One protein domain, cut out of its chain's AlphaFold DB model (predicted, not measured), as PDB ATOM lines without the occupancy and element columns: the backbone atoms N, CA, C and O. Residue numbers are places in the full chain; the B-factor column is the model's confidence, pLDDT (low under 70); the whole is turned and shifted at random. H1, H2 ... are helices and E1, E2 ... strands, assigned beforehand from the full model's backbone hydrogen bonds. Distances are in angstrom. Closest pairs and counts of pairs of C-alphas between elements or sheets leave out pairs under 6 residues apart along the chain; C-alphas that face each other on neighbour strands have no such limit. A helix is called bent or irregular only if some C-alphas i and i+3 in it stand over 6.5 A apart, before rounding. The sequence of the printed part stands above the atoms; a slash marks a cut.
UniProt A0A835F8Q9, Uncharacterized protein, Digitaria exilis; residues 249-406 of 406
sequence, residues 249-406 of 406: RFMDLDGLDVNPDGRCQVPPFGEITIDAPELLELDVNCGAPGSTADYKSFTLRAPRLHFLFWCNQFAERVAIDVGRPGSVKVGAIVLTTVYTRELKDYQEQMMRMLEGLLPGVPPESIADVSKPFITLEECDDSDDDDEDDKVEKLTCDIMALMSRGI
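This is residues 249 to 406 of the 406 residues of an uncharacterized protein of Digitaria exilis (UniProt A0A835F8Q9). The chain is wound in stacked turns: E1, E3, E5 and E7 lie side by side as one wall, and E2, E4 and E6, running back between them, make a second, smaller wall. H1 continues the second wall beside E6 and covers E7 and E9, while the hairpin E8 and E9 widens the first wall; H2 and H3 lie near one end of that hairpin. The printed part has 158 residues, with named elements in the order E1 E2 E3 E4 E5 E6 E7 H1 H2 E8 E9 H3, of mixed class, helices and strands. The larger sheet, E1 E3 E5 E7 E9 E8, is mixed, and the smaller, E2 E4 E6, is parallel. The whole is compact, with a radius of gyration of the C-alphas of 15.7 A and spans of 46 by 37 by 26 A.

The larger sheet holds E1, residues 250 to 254, from C-alpha 250 at (39.620, -17.016, 244.584); E3, 281 to 285; E5, 307 to 311; E7, 330 to 336, 20.1 A long; E9, 391 to 397, 19.2 A; and E8, 374 to 379. The smaller holds E2, 269 to 275, 19.8 A; E4, 293 to 301, 20.6 A; and E6, 313 to 321, 18.2 A. E4 bends by 84 degrees at residue 296 and E6 by 100 degrees at residue 316. H1 is residues 343 to 357, 21.0 A; H2 is 363 to 373, irregular, with C-alphas 369 and 372 7.2 A apart; H3 is 398 to 402, ending at C-alpha 402 (55.715, -19.263, 257.786).

In the twisted larger sheet, E3 and E5 are parallel at 5 degrees, with N 284 and O 309 2.9 A apart, within hydrogen-bond range. E7 and E9 are antiparallel at 164 degrees, with N 335 and O 394 at 2.8 A. The hairpin E8 and E9 has N 377 and O 393 at 2.9 A. E4 and E6 are parallel at 7 degrees, with N 298 and O 317 at 2.8 A. H1 is on the larger sheet as the second of two layers, helix over sheet, over E7 and E9 at a height over the sheet of 9.5 A. H1 is also on the smaller sheet, over E6, at a height of 8.3 A; the closest C-alphas are those of Ile 320 and Gly 356, 4.4 A apart. E7, H1 H2, E8 form a split strand-helix-strand unit, two strands running the same way with E9 between them, its crossover right-handed. With residues 351 to 355 alone, H1 touches H2, about perpendicular at 74 degrees, closest at the C-alphas of Glu 355 and Pro 363, 6.3 A. H2 only grazes the larger sheet; H3 stands at its level, 1.9 A. H2 and H3 touch, closest at the C-alphas of Phe 373 and Leu 401, 6.1 A. Every O i to N i+4 pair is within range in H1 and H3; H2 has 3 of 7, and 4 of 8 O i to N i+3 pairs.

The C-alphas farthest apart, of Arg 324 and Asp 385, are 48.2 A apart. The printed part has no cut and ends at residue 406, the chain's last. The links E1 to E2 and E8 to E9 are long. Mean pLDDT of the printed part is 82.0; it is under 70 at residues 260 to 268, 287 to 292, 338 to 340, 379 to 390 and 405 to 406.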
ATOM      1  N   ARG A 249      41.429 -16.643 240.792       96.50
ATOM      2  CA  ARG A 249      42.096 -15.920 241.880       96.50
ATOM      3  C   ARG A 249      41.568 -16.321 243.248       96.50
ATOM      4  O   ARG A 249      42.361 -16.366 244.185       96.50
ATOM      5  N   PHE A 250      40.277 -16.624 243.342       97.00
ATOM      6  CA  PHE A 250      39.620 -17.016 244.584       97.00
ATOM      7  C   PHE A 250      38.800 -18.281 244.346       97.00
ATOM      8  O   PHE A 250      38.070 -18.371 243.352       97.00
ATOM      9  N   MET A 251      38.945 -19.249 245.243       96.81
ATOM     10  CA  MET A 251      38.138 -20.460 245.256       96.81
ATOM     11  C   MET A 251      37.654 -20.740 246.676       96.81
ATOM     12  O   MET A 251      38.478 -20.814 247.586       96.81
ATOM     13  N   ASP A 252      36.349 -20.928 246.824       95.19
ATOM     14  CA  ASP A 252      35.700 -21.362 248.060       95.19
ATOM     15  C   ASP A 252      34.953 -22.677 247.797       95.19
ATOM     16  O   ASP A 252      34.173 -22.781 246.844       95.19
ATOM     17  N   LEU A 253      35.263 -23.700 248.589       93.25
ATOM     18  CA  LEU A 253      34.676 -25.032 248.536       93.25
ATOM     19  C   LEU A 253      34.147 -25.389 249.930       93.25
ATOM     20  O   LEU A 253      34.852 -26.022 250.717       93.25
ATOM     21  N   ASP A 254      32.898 -25.038 250.219       90.81
ATOM     22  CA  ASP A 254      32.238 -25.367 251.484       90.81
ATOM     23  C   ASP A 254      31.269 -26.541 251.310       90.81
ATOM     24  O   ASP A 254      30.303 -26.473 250.554       90.81
ATOM     25  N   GLY A 255      31.498 -27.649 252.011       84.88
ATOM     26  CA  GLY A 255      30.570 -28.784 252.024       84.88
ATOM     27  C   GLY A 255      30.340 -29.412 250.642       84.88
ATOM     28  O   GLY A 255      29.215 -29.793 250.314       84.88
ATOM     29  N   LEU A 256      31.389 -29.484 249.815       86.94
ATOM     30  CA  LEU A 256      31.352 -30.138 248.509       86.94
ATOM     31  C   LEU A 256      31.360 -31.671 248.656       86.94
ATOM     32  O   LEU A 256      32.270 -32.242 249.241       86.94
ATOM     33  N   ASP A 257      30.380 -32.350 248.065       85.75
ATOM     34  CA  ASP A 257      30.301 -33.817 248.009       85.75
ATOM     35  C   ASP A 257      30.595 -34.306 246.580       85.75
ATOM     36  O   ASP A 257      29.863 -33.965 245.649       85.75
ATOM     37  N   VAL A 258      31.654 -35.095 246.372       85.25
ATOM     38  CA  VAL A 258      32.030 -35.630 245.046       85.25
ATOM     39  C   VAL A 258      31.852 -37.142 245.033       85.25
ATOM     40  O   VAL A 258      32.780 -37.886 245.334       85.25
ATOM     41  N   ASN A 259      30.665 -37.612 244.647       80.25
ATOM     42  CA  ASN A 259      30.284 -39.016 244.774       80.25
ATOM     43  C   ASN A 259      29.724 -39.585 243.456       80.25
ATOM     44  O   ASN A 259      28.648 -39.159 243.017       80.25
ATOM     45  N   PRO A 260      30.398 -40.563 242.813       69.88
ATOM     46  CA  PRO A 260      29.838 -41.236 241.649       69.88
ATOM     47  C   PRO A 260      28.528 -41.948 242.026       69.88
ATOM     48  O   PRO A 260      28.451 -42.695 242.993       69.88
ATOM     49  N   ASP A 261      27.474 -41.693 241.251       64.25
ATOM     50  CA  ASP A 261      26.121 -42.251 241.403       64.25
ATOM     51  C   ASP A 261      25.267 -41.699 242.560       64.25
ATOM     52  O   ASP A 261      24.112 -42.114 242.705       64.25
ATOM     53  N   GLY A 262      25.783 -40.767 243.380       56.78
ATOM     54  CA  GLY A 262      25.057 -40.192 244.531       56.78
ATOM     55  C   GLY A 262      24.556 -41.245 245.534       56.78
ATOM     56  O   GLY A 262      23.643 -40.983 246.319       56.78
ATOM     57  N   ARG A 263      25.104 -42.463 245.433       53.72
ATOM     58  CA  ARG A 263      24.671 -43.692 246.104       53.72
ATOM     59  C   ARG A 263      25.844 -44.537 246.597       53.72
ATOM     60  O   ARG A 263      25.562 -45.539 247.253       53.72
ATOM     61  N   CYS A 264      27.113 -44.213 246.305       50.81
ATOM     62  CA  CYS A 264      28.205 -44.934 246.960       50.81
ATOM     63  C   CYS A 264      28.109 -44.664 248.462       50.81
ATOM     64  O   CYS A 264      28.186 -43.523 248.907       50.81
ATOM     65  N   GLN A 265      27.872 -45.736 249.214       54.97
ATOM     66  CA  GLN A 265      27.658 -45.712 250.662       54.97
ATOM     67  C   GLN A 265      28.970 -45.809 251.446       54.97
ATOM     68  O   GLN A 265      28.937 -45.770 252.669       54.97
ATOM     69  N   VAL A 266      30.109 -45.979 250.763       60.03
ATOM     70  CA  VAL A 266      31.398 -46.239 251.409       60.03
ATOM     71  C   VAL A 266      32.450 -45.257 250.882       60.03
ATOM     72  O   VAL A 266      32.786 -45.352 249.697       60.03
ATOM     73  N   PRO A 267      32.936 -44.320 251.714       65.88
ATOM     74  CA  PRO A 267      34.043 -43.435 251.362       65.88
ATOM     75  C   PRO A 267      35.363 -44.209 251.180       65.88
ATOM     76  O   PRO A 267      35.484 -45.336 251.669       65.88
ATOM     77  N   PRO A 268      36.371 -43.628 250.506       59.75
ATOM     78  CA  PRO A 268      36.413 -42.264 249.968       59.75
ATOM     79  C   PRO A 268      35.766 -42.115 248.579       59.75
ATOM     80  O   PRO A 268      35.685 -43.063 247.794       59.75
ATOM     81  N   PHE A 269      35.371 -40.891 248.235       76.81
ATOM     82  CA  PHE A 269      34.636 -40.581 247.012       76.81
ATOM     83  C   PHE A 269      35.386 -39.593 246.119       76.81
ATOM     84  O   PHE A 269      35.939 -38.614 246.587       76.81
ATOM     85  N   GLY A 270      35.389 -39.817 244.806       82.50
ATOM     86  CA  GLY A 270      35.816 -38.792 243.851       82.50
ATOM     87  C   GLY A 270      37.306 -38.408 243.862       82.50
ATOM     88  O   GLY A 270      38.044 -38.565 244.833       82.50
ATOM     89  N   GLU A 271      37.773 -37.889 242.734       90.12
ATOM     90  CA  GLU A 271      39.122 -37.349 242.565       90.12
ATOM     91  C   GLU A 271      39.015 -35.873 242.172       90.12
ATOM     92  O   GLU A 271      38.413 -35.555 241.144       90.12
ATOM     93  N   ILE A 272      39.595 -34.973 242.971       92.69
ATOM     94  CA  ILE A 272      39.612 -33.530 242.707       92.69
ATOM     95  C   ILE A 272      41.014 -33.126 242.261       92.69
ATOM     96  O   ILE A 272      41.997 -33.353 242.966       92.69
ATOM     97  N   THR A 273      41.109 -32.515 241.083       94.69
ATOM     98  CA  THR A 273      42.342 -31.927 240.551       94.69
ATOM     99  C   THR A 273      42.107 -30.457 240.240       94.69
ATOM    100  O   THR A 273      41.214 -30.119 239.469       94.69
ATOM    101  N   ILE A 274      42.927 -29.584 240.818       95.88
ATOM    102  CA  ILE A 274      42.885 -28.136 240.617       95.88
ATOM    103  C   ILE A 274      44.230 -27.692 240.035       95.88
ATOM    104  O   ILE A 274      45.263 -27.822 240.692       95.88
ATOM    105  N   ASP A 275      44.219 -27.146 238.819       95.44
ATOM    106  CA  ASP A 275      45.361 -26.444 238.217       95.44
ATOM    107  C   ASP A 275      44.964 -24.982 237.975       95.44
ATOM    108  O   ASP A 275      44.230 -24.654 237.034       95.44
ATOM    109  N   ALA A 276      45.412 -24.113 238.881       95.38
ATOM    110  CA  ALA A 276      45.052 -22.703 238.927       95.38
ATOM    111  C   ALA A 276      46.304 -21.851 239.230       95.38
ATOM    112  O   ALA A 276      46.567 -21.496 240.382       95.38
ATOM    113  N   PRO A 277      47.115 -21.509 238.208       93.69
ATOM    114  CA  PRO A 277      48.394 -20.817 238.383       93.69
ATOM    115  C   PRO A 277      48.297 -19.427 239.024       93.69
ATOM    116  O   PRO A 277      49.256 -18.976 239.651       93.69
ATOM    117  N   GLU A 278      47.159 -18.750 238.871       95.12
ATOM    118  CA  GLU A 278      46.907 -17.401 239.389       95.12
ATOM    119  C   GLU A 278      46.117 -17.385 240.710       95.12
ATOM    120  O   GLU A 278      45.793 -16.302 241.204       95.12
ATOM    121  N   LEU A 279      45.847 -18.559 241.297       96.50
ATOM    122  CA  LEU A 279      45.061 -18.692 242.524       96.50
ATOM    123  C   LEU A 279      45.786 -18.026 243.693       96.50
ATOM    124  O   LEU A 279      46.955 -18.315 243.948       96.50
ATOM    125  N   LEU A 280      45.089 -17.124 244.385       95.44
ATOM    126  CA  LEU A 280      45.596 -16.365 245.528       95.44
ATOM    127  C   LEU A 280      45.022 -16.893 246.839       95.44
ATOM    128  O   LEU A 280      45.755 -16.975 247.824       95.44
ATOM    129  N   GLU A 281      43.742 -17.259 246.843       96.38
ATOM    130  CA  GLU A 281      43.029 -17.703 248.038       96.38
ATOM    131  C   GLU A 281      42.260 -18.988 247.739       96.38
ATOM    132  O   GLU A 281      41.528 -19.068 246.748       96.38
ATOM    133  N   LEU A 282      42.471 -19.987 248.593       96.50
ATOM    134  CA  LEU A 282      41.727 -21.235 248.598       96.50
ATOM    135  C   LEU A 282      41.146 -21.451 249.994       96.50
ATOM    136  O   LEU A 282      41.901 -21.571 250.962       96.50
ATOM    137  N   ASP A 283      39.825 -21.520 250.063       94.56
ATOM    138  CA  ASP A 283      39.077 -21.940 251.240       94.56
ATOM    139  C   ASP A 283      38.428 -23.296 250.938       94.56
ATOM    140  O   ASP A 283      37.745 -23.463 249.927       94.56
ATOM    141  N   VAL A 284      38.734 -24.300 251.755       92.56
ATOM    142  CA  VAL A 284      38.126 -25.628 251.686       92.56
ATOM    143  C   VAL A 284      37.568 -25.933 253.063       92.56
ATOM    144  O   VAL A 284      38.323 -26.220 253.994       92.56
ATOM    145  N   ASN A 285      36.250 -25.887 253.196       88.50
ATOM    146  CA  ASN A 285      35.567 -26.023 254.471       88.50
ATOM    147  C   ASN A 285      34.504 -27.128 254.427       88.50
ATOM    148  O   ASN A 285      33.988 -27.520 253.379       88.50
ATOM    149  N   CYS A 286      34.177 -27.675 255.589       79.69
ATOM    150  CA  CYS A 286      32.953 -28.427 255.806       79.69
ATOM    151  C   CYS A 286      32.269 -27.840 257.038       79.69
ATOM    152  O   CYS A 286      32.607 -28.180 258.173       79.69
ATOM    153  N   GLY A 287      31.332 -26.917 256.814       62.38
ATOM    154  CA  GLY A 287      30.618 -26.235 257.895       62.38
ATOM    155  C   GLY A 287      29.541 -27.068 258.600       62.38
ATOM    156  O   GLY A 287      28.968 -26.593 259.579       62.38
ATOM    157  N   ALA A 288      29.226 -28.276 258.123       59.62
ATOM    158  CA  ALA A 288      28.215 -29.132 258.738       59.62
ATOM    159  C   ALA A 288      28.817 -29.899 259.936       59.62
ATOM    160  O   ALA A 288      29.693 -30.742 259.723       59.62
ATOM    161  N   PRO A 289      28.361 -29.643 261.182       46.38
ATOM    162  CA  PRO A 289      28.821 -30.378 262.360       46.38
ATOM    163  C   PRO A 289      28.631 -31.883 262.153       46.38
ATOM    164  O   PRO A 289      27.587 -32.314 261.660       46.38
ATOM    165  N   GLY A 290      29.655 -32.677 262.465       51.59
ATOM    166  CA  GLY A 290      29.602 -34.133 262.310       51.59
ATOM    167  C   GLY A 290      29.660 -34.652 260.865       51.59
ATOM    168  O   GLY A 290      29.495 -35.852 260.647       51.59
ATOM    169  N   SER A 291      29.902 -33.796 259.864       58.12
ATOM    170  CA  SER A 291      30.056 -34.211 258.466       58.12
ATOM    171  C   SER A 291      31.492 -34.021 257.986       58.12
ATOM    172  O   SER A 291      32.083 -32.958 258.152       58.12
ATOM    173  N   THR A 292      32.045 -35.059 257.367       62.12
ATOM    174  CA  THR A 292      33.294 -35.004 256.605       62.12
ATOM    175  C   THR A 292      32.989 -35.421 255.176       62.12
ATOM    176  O   THR A 292      32.358 -36.453 254.935       62.12
ATOM    177  N   ALA A 293      33.404 -34.601 254.211       71.69
ATOM    178  CA  ALA A 293      33.485 -35.059 252.834       71.69
ATOM    179  C   ALA A 293      34.837 -35.762 252.655       71.69
ATOM    180  O   ALA A 293      35.905 -35.199 252.902       71.69
ATOM    181  N   ASP A 294      34.754 -37.037 252.283       80.88
ATOM    182  CA  ASP A 294      35.902 -37.916 252.119       80.88
ATOM    183  C   ASP A 294      36.248 -38.036 250.639       80.88
ATOM    184  O   ASP A 294      35.477 -38.608 249.863       80.88
ATOM    185  N   TYR A 295      37.437 -37.576 250.258       86.75
ATOM    186  CA  TYR A 295      37.941 -37.678 248.897       86.75
ATOM    187  C   TYR A 295      38.916 -38.831 248.704       86.75
ATOM    188  O   TYR A 295      39.732 -39.152 249.572       86.75
ATOM    189  N   LYS A 296      38.902 -39.445 247.518       88.44
ATOM    190  CA  LYS A 296      39.917 -40.455 247.172       88.44
ATOM    191  C   LYS A 296      41.266 -39.791 246.917       88.44
ATOM    192  O   LYS A 296      42.317 -40.311 247.294       88.44
ATOM    193  N   SER A 297      41.252 -38.630 246.271       91.31
ATOM    194  CA  SER A 297      42.448 -37.811 246.115       91.31
ATOM    195  C   SER A 297      42.121 -36.345 245.884       91.31
ATOM    196  O   SER A 297      41.184 -36.036 245.149       91.31
ATOM    197  N   PHE A 298      42.967 -35.469 246.415       94.56
ATOM    198  CA  PHE A 298      42.936 -34.031 246.204       94.56
ATOM    199  C   PHE A 298      44.307 -33.552 245.715       94.56
ATOM    200  O   PHE A 298      45.313 -33.692 246.412       94.56
ATOM    201  N   THR A 299      44.361 -33.007 244.502       95.88
ATOM    202  CA  THR A 299      45.585 -32.452 243.915       95.88
ATOM    203  C   THR A 299      45.400 -30.969 243.637       95.88
ATOM    204  O   THR A 299      44.457 -30.588 242.947       95.88
ATOM    205  N   LEU A 300      46.319 -30.141 244.127       96.44
ATOM    206  CA  LEU A 300      46.318 -28.696 243.938       96.44
ATOM    207  C   LEU A 300      47.641 -28.240 243.338       96.44
ATOM    208  O   LEU A 300      48.701 -28.524 243.884       96.44
ATOM    209  N   ARG A 301      47.568 -27.451 242.269       95.69
ATOM    210  CA  ARG A 301      48.693 -26.708 241.712       95.69
ATOM    211  C   ARG A 301      48.351 -25.223 241.665       95.69
ATOM    212  O   ARG A 301      47.571 -24.782 240.824       95.69
ATOM    213  N   ALA A 302      48.945 -24.465 242.582       95.12
ATOM    214  CA  ALA A 302      48.678 -23.048 242.801       95.12
ATOM    215  C   ALA A 302      49.965 -22.300 243.222       95.12
ATOM    216  O   ALA A 302      50.127 -21.919 244.381       95.12
ATOM    217  N   PRO A 303      50.911 -22.058 242.295       93.44
ATOM    218  CA  PRO A 303      52.205 -21.424 242.578       93.44
ATOM    219  C   PRO A 303      52.146 -20.000 243.155       93.44
ATOM    220  O   PRO A 303      53.166 -19.484 243.612       93.44
ATOM    221  N   ARG A 304      50.989 -19.331 243.087       93.25
ATOM    222  CA  ARG A 304      50.774 -17.970 243.602       93.25
ATOM    223  C   ARG A 304      49.886 -17.924 244.846       93.25
ATOM    224  O   ARG A 304      49.555 -16.822 245.287       93.25
ATOM    225  N   LEU A 305      49.551 -19.089 245.405       94.75
ATOM    226  CA  LEU A 305      48.677 -19.200 246.562       94.75
ATOM    227  C   LEU A 305      49.270 -18.427 247.737       94.75
ATOM    228  O   LEU A 305      50.437 -18.599 248.078       94.75
ATOM    229  N   HIS A 306      48.455 -17.566 248.332       93.06
ATOM    230  CA  HIS A 306      48.825 -16.707 249.448       93.06
ATOM    231  C   HIS A 306      48.062 -17.073 250.723       93.06
ATOM    232  O   HIS A 306      48.643 -17.023 251.812       93.06
ATOM    233  N   PHE A 307      46.797 -17.465 250.566       94.25
ATOM    234  CA  PHE A 307      45.902 -17.887 251.632       94.25
ATOM    235  C   PHE A 307      45.431 -19.326 251.404       94.25
ATOM    236  O   PHE A 307      44.980 -19.656 250.306       94.25
ATOM    237  N   LEU A 308      45.529 -20.160 252.441       95.00
ATOM    238  CA  LEU A 308      44.970 -21.511 252.457       95.00
ATOM    239  C   LEU A 308      44.206 -21.741 253.759       95.00
ATOM    240  O   LEU A 308      44.813 -21.777 254.828       95.00
ATOM    241  N   PHE A 309      42.905 -21.971 253.668       94.44
ATOM    242  CA  PHE A 309      42.124 -22.495 254.778       94.44
ATOM    243  C   PHE A 309      41.627 -23.893 254.428       94.44
ATOM    244  O   PHE A 309      41.104 -24.118 253.341       94.44
ATOM    245  N   TRP A 310      41.859 -24.844 255.328       92.69
ATOM    246  CA  TRP A 310      41.414 -26.221 255.174       92.69
ATOM    247  C   TRP A 310      40.754 -26.674 256.465       92.69
ATOM    248  O   TRP A 310      41.426 -26.751 257.490       92.69
ATOM    249  N   CYS A 311      39.466 -26.988 256.425       89.00
ATOM    250  CA  CYS A 311      38.683 -27.318 257.604       89.00
ATOM    251  C   CYS A 311      37.803 -28.551 257.370       89.00
ATOM    252  O   CYS A 311      36.999 -28.568 256.443       89.00
ATOM    253  N   ASN A 312      37.953 -29.570 258.223       83.56
ATOM    254  CA  ASN A 312      37.067 -30.744 258.327       83.56
ATOM    255  C   ASN A 312      36.772 -31.478 257.004       83.56
ATOM    256  O   ASN A 312      35.664 -31.946 256.751       83.56
ATOM    257  N   GLN A 313      37.794 -31.604 256.161       84.75
ATOM    258  CA  GLN A 313      37.741 -32.297 254.873       84.75
ATOM    259  C   GLN A 313      38.855 -33.342 254.826       84.75
ATOM    260  O   GLN A 313      40.012 -33.024 255.133       84.75
ATOM    261  N   PHE A 314      38.527 -34.581 254.453       86.00
ATOM    262  CA  PHE A 314      39.501 -35.669 254.396       86.00
ATOM    263  C   PHE A 314      39.782 -36.081 252.955       86.00
ATOM    264  O   PHE A 314      38.890 -36.135 252.118       86.00
ATOM    265  N   ALA A 315      41.029 -36.423 252.657       88.50
ATOM    266  CA  ALA A 315      41.416 -37.020 251.394       88.50
ATOM    267  C   ALA A 315      42.513 -38.065 251.616       88.50
ATOM    268  O   ALA A 315      43.569 -37.751 252.166       88.50
ATOM    269  N   GLU A 316      42.318 -39.295 251.122       88.19
ATOM    270  CA  GLU A 316      43.318 -40.366 251.295       88.19
ATOM    271  C   GLU A 316      44.682 -39.974 250.722       88.19
ATOM    272  O   GLU A 316      45.739 -40.286 251.279       88.19
ATOM    273  N   ARG A 317      44.661 -39.282 249.581       90.12
ATOM    274  CA  ARG A 317      45.851 -38.770 248.910       90.12
ATOM    275  C   ARG A 317      45.715 -37.273 248.733       90.12
ATOM    276  O   ARG A 317      44.832 -36.825 248.010       90.12
ATOM    277  N   VAL A 318      46.627 -36.516 249.327       93.56
ATOM    278  CA  VAL A 318      46.725 -35.072 249.117       93.56
ATOM    279  C   VAL A 318      48.071 -34.752 248.499       93.56
ATOM    280  O   VAL A 318      49.099 -35.227 248.975       93.56
ATOM    281  N   ALA A 319      48.053 -33.964 247.431       93.88
ATOM    282  CA  ALA A 319      49.245 -33.424 246.799       93.88
ATOM    283  C   ALA A 319      49.038 -31.928 246.559       93.88
ATOM    284  O   ALA A 319      48.129 -31.530 245.833       93.88
ATOM    285  N   ILE A 320      49.877 -31.101 247.176       94.25
ATOM    286  CA  ILE A 320      49.824 -29.644 247.054       94.25
ATOM    287  C   ILE A 320      51.135 -29.169 246.425       94.25
ATOM    288  O   ILE A 320      52.213 -29.503 246.899       94.25
ATOM    289  N   ASP A 321      51.046 -28.385 245.358       93.25
ATOM    290  CA  ASP A 321      52.169 -27.705 244.719       93.25
ATOM    291  C   ASP A 321      51.914 -26.195 244.732       93.25
ATOM    292  O   ASP A 321      51.144 -25.660 243.928       93.25
ATOM    293  N   VAL A 322      52.580 -25.502 245.658       90.62
ATOM    294  CA  VAL A 322      52.555 -24.034 245.767       90.62
ATOM    295  C   VAL A 322      53.798 -23.373 245.162       90.62
ATOM    296  O   VAL A 322      54.062 -22.190 245.394       90.62
ATOM    297  N   GLY A 323      54.565 -24.115 244.357       85.06
ATOM    298  CA  GLY A 323      55.713 -23.642 243.589       85.06
ATOM    299  C   GLY A 323      56.964 -23.346 244.418       85.06
ATOM    300  O   GLY A 323      58.008 -23.956 244.200       85.06
ATOM    301  N   ARG A 324      56.910 -22.368 245.329       82.81
ATOM    302  CA  ARG A 324      58.057 -21.946 246.154       82.81
ATOM    303  C   ARG A 324      57.708 -21.985 247.643       82.81
ATOM    304  O   ARG A 324      56.575 -21.652 247.979       82.81
ATOM    305  N   PRO A 325      58.672 -22.300 248.531       74.44
ATOM    306  CA  PRO A 325      58.464 -22.191 249.973       74.44
ATOM    307  C   PRO A 325      58.028 -20.774 250.370       74.44
ATOM    308  O   PRO A 325      58.521 -19.790 249.807       74.44
ATOM    309  N   GLY A 326      57.094 -20.673 251.316       73.69
ATOM    310  CA  GLY A 326      56.613 -19.394 251.853       73.69
ATOM    311  C   GLY A 326      55.717 -18.574 250.914       73.69
ATOM    312  O   GLY A 326      55.501 -17.382 251.164       73.69
ATOM    313  N   SER A 327      55.210 -19.164 249.825       82.56
ATOM    314  CA  SER A 327      54.184 -18.539 248.977       82.56
ATOM    315  C   SER A 327      52.891 -18.308 249.767       82.56
ATOM    316  O   SER A 327      52.403 -17.173 249.835       82.56
ATOM    317  N   VAL A 328      52.422 -19.350 250.454       87.38
ATOM    318  CA  VAL A 328      51.307 -19.287 251.404       87.38
ATOM    319  C   VAL A 328      51.798 -18.633 252.690       87.38
ATOM    320  O   VAL A 328      52.752 -19.111 253.295       87.38
ATOM    321  N   LYS A 329      51.179 -17.524 253.103       86.38
ATOM    322  CA  LYS A 329      51.598 -16.755 254.296       86.38
ATOM    323  C   LYS A 329      50.540 -16.694 255.385       86.38
ATOM    324  O   LYS A 329      50.852 -16.315 256.509       86.38
ATOM    325  N   VAL A 330      49.293 -16.971 255.030       89.25
ATOM    326  CA  VAL A 330      48.136 -16.834 255.906       89.25
ATOM    327  C   VAL A 330      47.276 -18.070 255.721       89.25
ATOM    328  O   VAL A 330      47.154 -18.570 254.603       89.25
ATOM    329  N   GLY A 331      46.703 -18.574 256.806       90.69
ATOM    330  CA  GLY A 331      45.858 -19.749 256.725       90.69
ATOM    331  C   GLY A 331      45.926 -20.636 257.950       90.69
ATOM    332  O   GLY A 331      46.722 -20.404 258.863       90.69
ATOM    333  N   ALA A 332      45.106 -21.675 257.928       92.75
ATOM    334  CA  ALA A 332      45.114 -22.721 258.931       92.75
ATOM    335  C   ALA A 332      44.649 -24.040 258.315       92.75
ATOM    336  O   ALA A 332      43.826 -24.056 257.398       92.75
ATOM    337  N   ILE A 333      45.168 -25.138 258.855       92.12
ATOM    338  CA  ILE A 333      44.622 -26.477 258.642       92.12
ATOM    339  C   ILE A 333      43.962 -26.875 259.957       92.12
ATOM    340  O   ILE A 333      44.636 -26.919 260.982       92.12
ATOM    341  N   VAL A 334      42.660 -27.127 259.939       90.25
ATOM    342  CA  VAL A 334      41.852 -27.508 261.098       90.25
ATOM    343  C   VAL A 334      41.169 -28.831 260.779       90.25
ATOM    344  O   VAL A 334      40.396 -28.937 259.831       90.25
ATOM    345  N   LEU A 335      41.481 -29.868 261.541       86.69
ATOM    346  CA  LEU A 335      40.946 -31.209 261.351       86.69
ATOM    347  C   LEU A 335      40.389 -31.693 262.679       86.69
ATOM    348  O   LEU A 335      41.126 -31.842 263.649       86.69
ATOM    349  N   THR A 336      39.091 -31.934 262.714       81.50
ATOM    350  CA  THR A 336      38.403 -32.437 263.895       81.50
ATOM    351  C   THR A 336      38.079 -33.920 263.714       81.50
ATOM    352  O   THR A 336      37.662 -34.334 262.630       81.50
ATOM    353  N   THR A 337      38.270 -34.739 264.753       71.56
ATOM    354  CA  THR A 337      37.844 -36.141 264.741       71.56
ATOM    355  C   THR A 337      36.328 -36.192 264.706       71.56
ATOM    356  O   THR A 337      35.651 -35.965 265.703       71.56
ATOM    357  N   VAL A 338      35.794 -36.468 263.528       64.75
ATOM    358  CA  VAL A 338      34.391 -36.827 263.340       64.75
ATOM    359  C   VAL A 338      34.291 -38.353 263.406       64.75
ATOM    360  O   VAL A 338      35.239 -39.016 262.981       64.75
ATOM    361  N   TYR A 339      33.167 -38.888 263.906       57.25
ATOM    362  CA  TYR A 339      32.863 -40.304 264.223       57.25
ATOM    363  C   TYR A 339      33.404 -41.400 263.273       57.25
ATOM    364  O   TYR A 339      33.392 -42.581 263.608       57.25
ATOM    365  N   THR A 340      33.835 -41.053 262.063       62.78
ATOM    366  CA  THR A 340      34.239 -41.969 260.996       62.78
ATOM    367  C   THR A 340      35.739 -42.272 260.920       62.78
ATOM    368  O   THR A 340      36.088 -43.274 260.292       62.78
ATOM    369  N   ARG A 341      36.639 -41.453 261.497       72.12
ATOM    370  CA  ARG A 341      38.102 -41.583 261.282       72.12
ATOM    371  C   ARG A 341      38.936 -41.394 262.545       72.12
ATOM    372  O   ARG A 341      38.616 -40.575 263.400       72.12
ATOM    373  N   GLU A 342      40.055 -42.115 262.615       80.38
ATOM    374  CA  GLU A 342      41.023 -41.986 263.707       80.38
ATOM    375  C   GLU A 342      41.870 -40.712 263.548       80.38
ATOM    376  O   GLU A 342      42.232 -40.320 262.435       80.38
ATOM    377  N   LEU A 343      42.289 -40.100 264.664       82.31
ATOM    378  CA  LEU A 343      43.170 -38.920 264.664       82.31
ATOM    379  C   LEU A 343      44.454 -39.133 263.837       82.31
ATOM    380  O   LEU A 343      44.967 -38.201 263.213       82.31
ATOM    381  N   LYS A 344      44.974 -40.366 263.811       86.19
ATOM    382  CA  LYS A 344      46.182 -40.724 263.061       86.19
ATOM    383  C   LYS A 344      46.037 -40.444 261.560       86.19
ATOM    384  O   LYS A 344      46.988 -39.959 260.948       86.19
ATOM    385  N   ASP A 345      44.861 -40.681 260.986       86.19
ATOM    386  CA  ASP A 345      44.612 -40.436 259.563       86.19
ATOM    387  C   ASP A 345      44.691 -38.935 259.243       86.19
ATOM    388  O   ASP A 345      45.316 -38.528 258.261       86.19
ATOM    389  N   TYR A 346      44.130 -38.092 260.118       87.00
ATOM    390  CA  TYR A 346      44.211 -36.633 259.998       87.00
ATOM    391  C   TYR A 346      45.637 -36.106 260.181       87.00
ATOM    392  O   TYR A 346      46.057 -35.195 259.462       87.00
ATOM    393  N   GLN A 347      46.415 -36.700 261.091       88.12
ATOM    394  CA  GLN A 347      47.837 -36.384 261.240       88.12
ATOM    395  C   GLN A 347      48.618 -36.709 259.962       88.12
ATOM    396  O   GLN A 347      49.399 -35.879 259.496       88.12
ATOM    397  N   GLU A 348      48.392 -37.885 259.366       90.50
ATOM    398  CA  GLU A 348      49.039 -38.274 258.110       90.50
ATOM    399  C   GLU A 348      48.669 -37.333 256.956       90.50
ATOM    400  O   GLU A 348      49.554 -36.896 256.215       90.50
ATOM    401  N   GLN A 349      47.389 -36.973 256.813       91.81
ATOM    402  CA  GLN A 349      46.949 -36.010 255.801       91.81
ATOM    403  C   GLN A 349      47.611 -34.643 255.992       91.81
ATOM    404  O   GLN A 349      48.129 -34.074 255.031       91.81
ATOM    405  N   MET A 350      47.626 -34.117 257.218       91.62
ATOM    406  CA  MET A 350      48.239 -32.823 257.500       91.62
ATOM    407  C   MET A 350      49.735 -32.822 257.172       91.62
ATOM    408  O   MET A 350      50.224 -31.855 256.594       91.62
ATOM    409  N   MET A 351      50.464 -33.906 257.462       91.94
ATOM    410  CA  MET A 351      51.879 -34.006 257.085       91.94
ATOM    411  C   MET A 351      52.070 -33.989 255.562       91.94
ATOM    412  O   MET A 351      52.919 -33.245 255.074       91.94
ATOM    413  N   ARG A 352      51.226 -34.699 254.796       92.25
ATOM    414  CA  ARG A 352      51.238 -34.650 253.315       92.25
ATOM    415  C   ARG A 352      50.924 -33.252 252.775       92.25
ATOM    416  O   ARG A 352      51.506 -32.818 251.784       92.25
ATOM    417  N   MET A 353      50.017 -32.518 253.419       93.31
ATOM    418  CA  MET A 353      49.742 -31.125 253.055       93.31
ATOM    419  C   MET A 353      50.953 -30.226 253.318       93.31
ATOM    420  O   MET A 353      51.330 -29.432 252.457       93.31
ATOM    421  N   LEU A 354      51.592 -30.374 254.481       91.69
ATOM    422  CA  LEU A 354      52.781 -29.607 254.858       91.69
ATOM    423  C   LEU A 354      53.987 -29.902 253.951       91.69
ATOM    424  O   LEU A 354      54.719 -28.971 253.627       91.69
ATOM    425  N   GLU A 355      54.152 -31.143 253.477       91.31
ATOM    426  CA  GLU A 355      55.118 -31.515 252.423       91.31
ATOM    427  C   GLU A 355      54.960 -30.665 251.164       91.31
ATOM    428  O   GLU A 355      55.945 -30.152 250.630       91.31
ATOM    429  N   GLY A 356      53.721 -30.459 250.721       89.19
ATOM    430  CA  GLY A 356      53.430 -29.622 249.562       89.19
ATOM    431  C   GLY A 356      53.624 -28.122 249.800       89.19
ATOM    432  O   GLY A 356      54.024 -27.390 248.894       89.19
ATOM    433  N   LEU A 357      53.364 -27.655 251.024       89.94
ATOM    434  CA  LEU A 357      53.501 -26.246 251.418       89.94
ATOM    435  C   LEU A 357      54.953 -25.830 251.700       89.94
ATOM    436  O   LEU A 357      55.293 -24.653 251.562       89.94
ATOM    437  N   LEU A 358      55.812 -26.782 252.073       87.81
ATOM    438  CA  LEU A 358      57.222 -26.576 252.408       87.81
ATOM    439  C   LEU A 358      58.151 -27.358 251.459       87.81
ATOM    440  O   LEU A 358      58.948 -28.177 251.919       87.81
ATOM    441  N   PRO A 359      58.153 -27.078 250.141       83.25
ATOM    442  CA  PRO A 359      58.905 -27.875 249.167       83.25
ATOM    443  C   PRO A 359      60.439 -27.813 249.340       83.25
ATOM    444  O   PRO A 359      61.166 -28.540 248.666       83.25
ATOM    445  N   GLY A 360      60.952 -26.933 250.209       81.81
ATOM    446  CA  GLY A 360      62.376 -26.821 250.551       81.81
ATOM    447  C   GLY A 360      62.813 -27.654 251.761       81.81
ATOM    448  O   GLY A 360      64.013 -27.759 252.014       81.81
ATOM    449  N   VAL A 361      61.872 -28.241 252.507       83.94
ATOM    450  CA  VAL A 361      62.153 -29.036 253.707       83.94
ATOM    451  C   VAL A 361      62.105 -30.525 253.344       83.94
ATOM    452  O   VAL A 361      61.130 -30.966 252.739       83.94
ATOM    453  N   PRO A 362      63.128 -31.331 253.690       85.94
ATOM    454  CA  PRO A 362      63.079 -32.775 253.483       85.94
ATOM    455  C   PRO A 362      61.887 -33.398 254.227       85.94
ATOM    456  O   PRO A 362      61.677 -33.032 255.386       85.94
ATOM    457  N   PRO A 363      61.167 -34.376 253.643       83.19
ATOM    458  CA  PRO A 363      59.999 -34.998 254.279       83.19
ATOM    459  C   PRO A 363      60.259 -35.497 255.708       83.19
ATOM    460  O   PRO A 363      59.446 -35.305 256.607       83.19
ATOM    461  N   GLU A 364      61.454 -36.042 255.947       86.31
ATOM    462  CA  GLU A 364      61.894 -36.552 257.254       86.31
ATOM    463  C   GLU A 364      61.975 -35.470 258.346       86.31
ATOM    464  O   GLU A 364      61.895 -35.783 259.528       86.31
ATOM    465  N   SER A 365      62.137 -34.198 257.968       86.62
ATOM    466  CA  SER A 365      62.297 -33.066 258.892       86.62
ATOM    467  C   SER A 365      61.016 -32.255 259.096       86.62
ATOM    468  O   SER A 365      60.972 -31.402 259.981       86.62
ATOM    469  N   ILE A 366      59.969 -32.491 258.300       86.75
ATOM    470  CA  ILE A 366      58.742 -31.679 258.339       86.75
ATOM    471  C   ILE A 366      58.048 -31.788 259.686       86.75
ATOM    472  O   ILE A 366      57.661 -30.764 260.241       86.75
ATOM    473  N   ALA A 367      57.946 -33.000 260.235       85.94
ATOM    474  CA  ALA A 367      57.329 -33.222 261.537       85.94
ATOM    475  C   ALA A 367      58.035 -32.426 262.646       85.94
ATOM    476  O   ALA A 367      57.376 -31.802 263.474       85.94
ATOM    477  N   ASP A 368      59.370 -32.384 262.640       86.25
ATOM    478  CA  ASP A 368      60.146 -31.641 263.639       86.25
ATOM    479  C   ASP A 368      59.973 -30.122 263.497       86.25
ATOM    480  O   ASP A 368      59.909 -29.398 264.496       86.25
ATOM    481  N   VAL A 369      59.871 -29.636 262.257       85.94
ATOM    482  CA  VAL A 369      59.699 -28.213 261.942       85.94
ATOM    483  C   VAL A 369      58.283 -27.725 262.267       85.94
ATOM    484  O   VAL A 369      58.131 -26.615 262.780       85.94
ATOM    485  N   SER A 370      57.258 -28.536 261.992       86.94
ATOM    486  CA  SER A 370      55.846 -28.164 262.139       86.94
ATOM    487  C   SER A 370      55.299 -28.369 263.550       86.94
ATOM    488  O   SER A 370      54.407 -27.631 263.962       86.94
ATOM    489  N   LYS A 371      55.864 -29.302 264.330       87.00
ATOM    490  CA  LYS A 371      55.412 -29.653 265.689       87.00
ATOM    491  C   LYS A 371      55.115 -28.466 266.621       87.00
ATOM    492  O   LYS A 371      54.121 -28.548 267.333       87.00
ATOM    493  N   PRO A 372      55.900 -27.369 266.659       87.56
ATOM    494  CA  PRO A 372      55.598 -26.225 267.527       87.56
ATOM    495  C   PRO A 372      54.329 -25.449 267.147       87.56
ATOM    496  O   PRO A 372      53.861 -24.638 267.941       87.56
ATOM    497  N   PHE A 373      53.824 -25.649 265.929       88.19
ATOM    498  CA  PHE A 373      52.695 -24.925 265.338       88.19
ATOM    499  C   PHE A 373      51.445 -25.790 265.204       88.19
ATOM    500  O   PHE A 373      50.433 -25.318 264.689       88.19
ATOM    501  N   ILE A 374      51.535 -27.051 265.633       89.62
ATOM    502  CA  ILE A 374      50.424 -27.988 265.664       89.62
ATOM    503  C   ILE A 374      49.902 -28.050 267.099       89.62
ATOM    504  O   ILE A 374      50.655 -28.371 268.022       89.62
ATOM    505  N   THR A 375      48.621 -27.756 267.286       90.25
ATOM    506  CA  THR A 375      47.915 -27.913 268.559       90.25
ATOM    507  C   THR A 375      46.906 -29.049 268.463       90.25
ATOM    508  O   THR A 375      46.306 -29.282 267.415       90.25
ATOM    509  N   LEU A 376      46.753 -29.771 269.571       87.62
ATOM    510  CA  LEU A 376      45.709 -30.766 269.772       87.62
ATOM    511  C   LEU A 376      44.854 -30.290 270.945       87.62
ATOM    512  O   LEU A 376      45.380 -30.080 272.040       87.62
ATOM    513  N   GLU A 377      43.573 -30.071 270.695       85.81
ATOM    514  CA  GLU A 377      42.588 -29.607 271.670       85.81
ATOM    515  C   GLU A 377      41.518 -30.691 271.844       85.81
ATOM    516  O   GLU A 377      41.036 -31.234 270.854       85.81
ATOM    517  N   GLU A 378      41.135 -31.007 273.081       79.50
ATOM    518  CA  GLU A 378      39.920 -31.788 273.356       79.50
ATOM    519  C   GLU A 378      38.743 -30.805 273.429       79.50
ATOM    520  O   GLU A 378      38.798 -29.825 274.176       79.50
ATOM    521  N   CYS A 379      37.714 -31.034 272.620       66.38
ATOM    522  CA  CYS A 379      36.477 -30.264 272.582       66.38
ATOM    523  C   CYS A 379      35.334 -31.119 273.143       66.38
ATOM    524  O   CYS A 379      35.212 -32.296 272.801       66.38
ATOM    525  N   ASP A 380      34.500 -30.511 273.986       61.38
ATOM    526  CA  ASP A 380      33.263 -31.127 274.465       61.38
ATOM    527  C   ASP A 380      32.208 -31.023 273.350       61.38
ATOM    528  O   ASP A 380      31.937 -29.920 272.861       61.38
ATOM    529  N   ASP A 381      31.631 -32.151 272.930       55.94
ATOM    530  CA  ASP A 381      30.535 -32.184 271.956       55.94
ATOM    531  C   ASP A 381      29.255 -31.729 272.681       55.94
ATOM    532  O   ASP A 381      28.633 -32.481 273.425       55.94
ATOM    533  N   SER A 382      28.911 -30.440 272.591       50.72
ATOM    534  CA  SER A 382      27.909 -29.829 273.483       50.72
ATOM    535  C   SER A 382      26.446 -30.121 273.135       50.72
ATOM    536  O   SER A 382      25.569 -29.535 273.773       50.72
ATOM    537  N   ASP A 383      26.174 -30.959 272.131       53.28
ATOM    538  CA  ASP A 383      24.857 -31.008 271.490       53.28
ATOM    539  C   ASP A 383      24.106 -32.352 271.593       53.28
ATOM    540  O   ASP A 383      22.937 -32.368 271.213       53.28
ATOM    541  N   ASP A 384      24.663 -33.421 272.182       48.12
ATOM    542  CA  ASP A 384      23.928 -34.684 272.389       48.12
ATOM    543  C   ASP A 384      24.085 -35.252 273.820       48.12
ATOM    544  O   ASP A 384      25.182 -35.411 274.346       48.12
ATOM    545  N   ASP A 385      22.951 -35.566 274.460       50.91
ATOM    546  CA  ASP A 385      22.810 -36.089 275.837       50.91
ATOM    547  C   ASP A 385      23.235 -37.580 275.994       50.91
ATOM    548  O   ASP A 385      22.890 -38.223 276.991       50.91
ATOM    549  N   ASP A 386      23.978 -38.149 275.039       49.09
ATOM    550  CA  ASP A 386      24.411 -39.553 275.037       49.09
ATOM    551  C   ASP A 386      25.956 -39.649 275.033       49.09
ATOM    552  O   ASP A 386      26.600 -39.125 274.137       49.09
ATOM    553  N   GLU A 387      26.523 -40.301 276.063       50.00
ATOM    554  CA  GLU A 387      27.948 -40.643 276.308       50.00
ATOM    555  C   GLU A 387      29.037 -39.828 275.562       50.00
ATOM    556  O   GLU A 387      29.356 -40.107 274.416       50.00
ATOM    557  N   ASP A 388      29.679 -38.913 276.308       49.81
ATOM    558  CA  ASP A 388      30.880 -38.099 276.023       49.81
ATOM    559  C   ASP A 388      31.924 -38.697 275.035       49.81
ATOM    560  O   ASP A 388      33.029 -39.094 275.435       49.81
ATOM    561  N   ASP A 389      31.648 -38.687 273.730       55.44
ATOM    562  CA  ASP A 389      32.688 -38.842 272.713       55.44
ATOM    563  C   ASP A 389      33.460 -37.520 272.626       55.44
ATOM    564  O   ASP A 389      33.063 -36.560 271.970       55.44
ATOM    565  N   LYS A 390      34.581 -37.445 273.347       65.44
ATOM    566  CA  LYS A 390      35.494 -36.301 273.267       65.44
ATOM    567  C   LYS A 390      35.945 -36.099 271.827       65.44
ATOM    568  O   LYS A 390      36.600 -36.962 271.244       65.44
ATOM    569  N   VAL A 391      35.667 -34.921 271.293       72.69
ATOM    570  CA  VAL A 391      36.061 -34.551 269.943       72.69
ATOM    571  C   VAL A 391      37.468 -33.960 269.989       72.69
ATOM    572  O   VAL A 391      37.705 -32.912 270.585       72.69
ATOM    573  N   GLU A 392      38.436 -34.617 269.360       82.25
ATOM    574  CA  GLU A 392      39.803 -34.114 269.255       82.25
ATOM    575  C   GLU A 392      39.939 -33.192 268.038       82.25
ATOM    576  O   GLU A 392      39.592 -33.536 266.909       82.25
ATOM    577  N   LYS A 393      40.491 -31.998 268.251       86.50
ATOM    578  CA  LYS A 393      40.717 -30.990 267.220       86.50
ATOM    579  C   LYS A 393      42.205 -30.759 267.023       86.50
ATOM    580  O   LYS A 393      42.915 -30.296 267.913       86.50
ATOM    581  N   LEU A 394      42.660 -31.033 265.814       88.44
ATOM    582  CA  LEU A 394      44.028 -30.867 265.360       88.44
ATOM    583  C   LEU A 394      44.131 -29.599 264.514       88.44
ATOM    584  O   LEU A 394      43.476 -29.479 263.483       88.44
ATOM    585  N   THR A 395      44.942 -28.636 264.943       90.88
ATOM    586  CA  THR A 395      45.088 -27.349 264.248       90.88
ATOM    587  C   THR A 395      46.546 -27.078 263.915       90.88
ATOM    588  O   THR A 395      47.408 -27.228 264.773       90.88
ATOM    589  N   CYS A 396      46.830 -26.637 262.692       91.50
ATOM    590  CA  CYS A 396      48.122 -26.094 262.288       91.50
ATOM    591  C   CYS A 396      47.969 -24.641 261.836       91.50
ATOM    592  O   CYS A 396      47.255 -24.355 260.871       91.50
ATOM    593  N   ASP A 397      48.663 -23.729 262.520       90.00
ATOM    594  CA  ASP A 397      48.714 -22.310 262.159       90.00
ATOM    595  C   ASP A 397      49.795 -22.068 261.089       90.00
ATOM    596  O   ASP A 397      50.999 -22.052 261.373       90.00
ATOM    597  N   ILE A 398      49.357 -21.860 259.842       88.56
ATOM    598  CA  ILE A 398      50.256 -21.613 258.708       88.56
ATOM    599  C   ILE A 398      50.943 -20.251 258.857       88.56
ATOM    600  O   ILE A 398      52.116 -20.109 258.508       88.56
ATOM    601  N   MET A 399      50.254 -19.243 259.397       87.38
ATOM    602  CA  MET A 399      50.830 -17.911 259.574       87.38
ATOM    603  C   MET A 399      52.013 -17.956 260.544       87.38
ATOM    604  O   MET A 399      53.091 -17.425 260.249       87.38
ATOM    605  N   ALA A 400      51.838 -18.626 261.683       86.44
ATOM    606  CA  ALA A 400      52.894 -18.797 262.670       86.44
ATOM    607  C   ALA A 400      54.067 -19.616 262.105       86.44
ATOM    608  O   ALA A 400      55.223 -19.204 262.259       86.44
ATOM    609  N   LEU A 401      53.779 -20.707 261.387       85.62
ATOM    610  CA  LEU A 401      54.781 -21.557 260.738       85.62
ATOM    611  C   LEU A 401      55.653 -20.763 259.750       85.62
ATOM    612  O   LEU A 401      56.882 -20.797 259.827       85.62
ATOM    613  N   MET A 402      55.028 -19.984 258.866       83.69
ATOM    614  CA  MET A 402      55.715 -19.263 257.786       83.69
ATOM    615  C   MET A 402      56.479 -18.025 258.282       83.69
ATOM    616  O   MET A 402      57.452 -17.596 257.658       83.69
ATOM    617  N   SER A 403      56.109 -17.473 259.443       79.94
ATOM    618  CA  SER A 403      56.800 -16.326 260.054       79.94
ATOM    619  C   SER A 403      58.258 -16.608 260.460       79.94
ATOM    620  O   SER A 403      59.038 -15.670 260.634       79.94
ATOM    621  N   ARG A 404      58.658 -17.885 260.569       70.94
ATOM    622  CA  ARG A 404      60.041 -18.285 260.890       70.94
ATOM    623  C   ARG A 404      61.027 -18.186 259.721       70.94
ATOM    624  O   ARG A 404      62.223 -18.325 259.965       70.94
ATOM    625  N   GLY A 405      60.563 -17.908 258.499       60.09
ATOM    626  CA  GLY A 405      61.432 -17.765 257.322       60.09
ATOM    627  C   GLY A 405      62.068 -19.080 256.860       60.09
ATOM    628  O   GLY A 405      63.236 -19.074 256.476       60.09
ATOM    629  N   ILE A 406      61.312 -20.180 256.967       59.25
ATOM    630  CA  ILE A 406      61.699 -21.540 256.554       59.25
ATOM    631  C   ILE A 406      61.732 -21.656 255.028       59.25
ATOM    632  O   ILE A 406      60.813 -21.108 254.374       59.25
TER     633      ILE A 406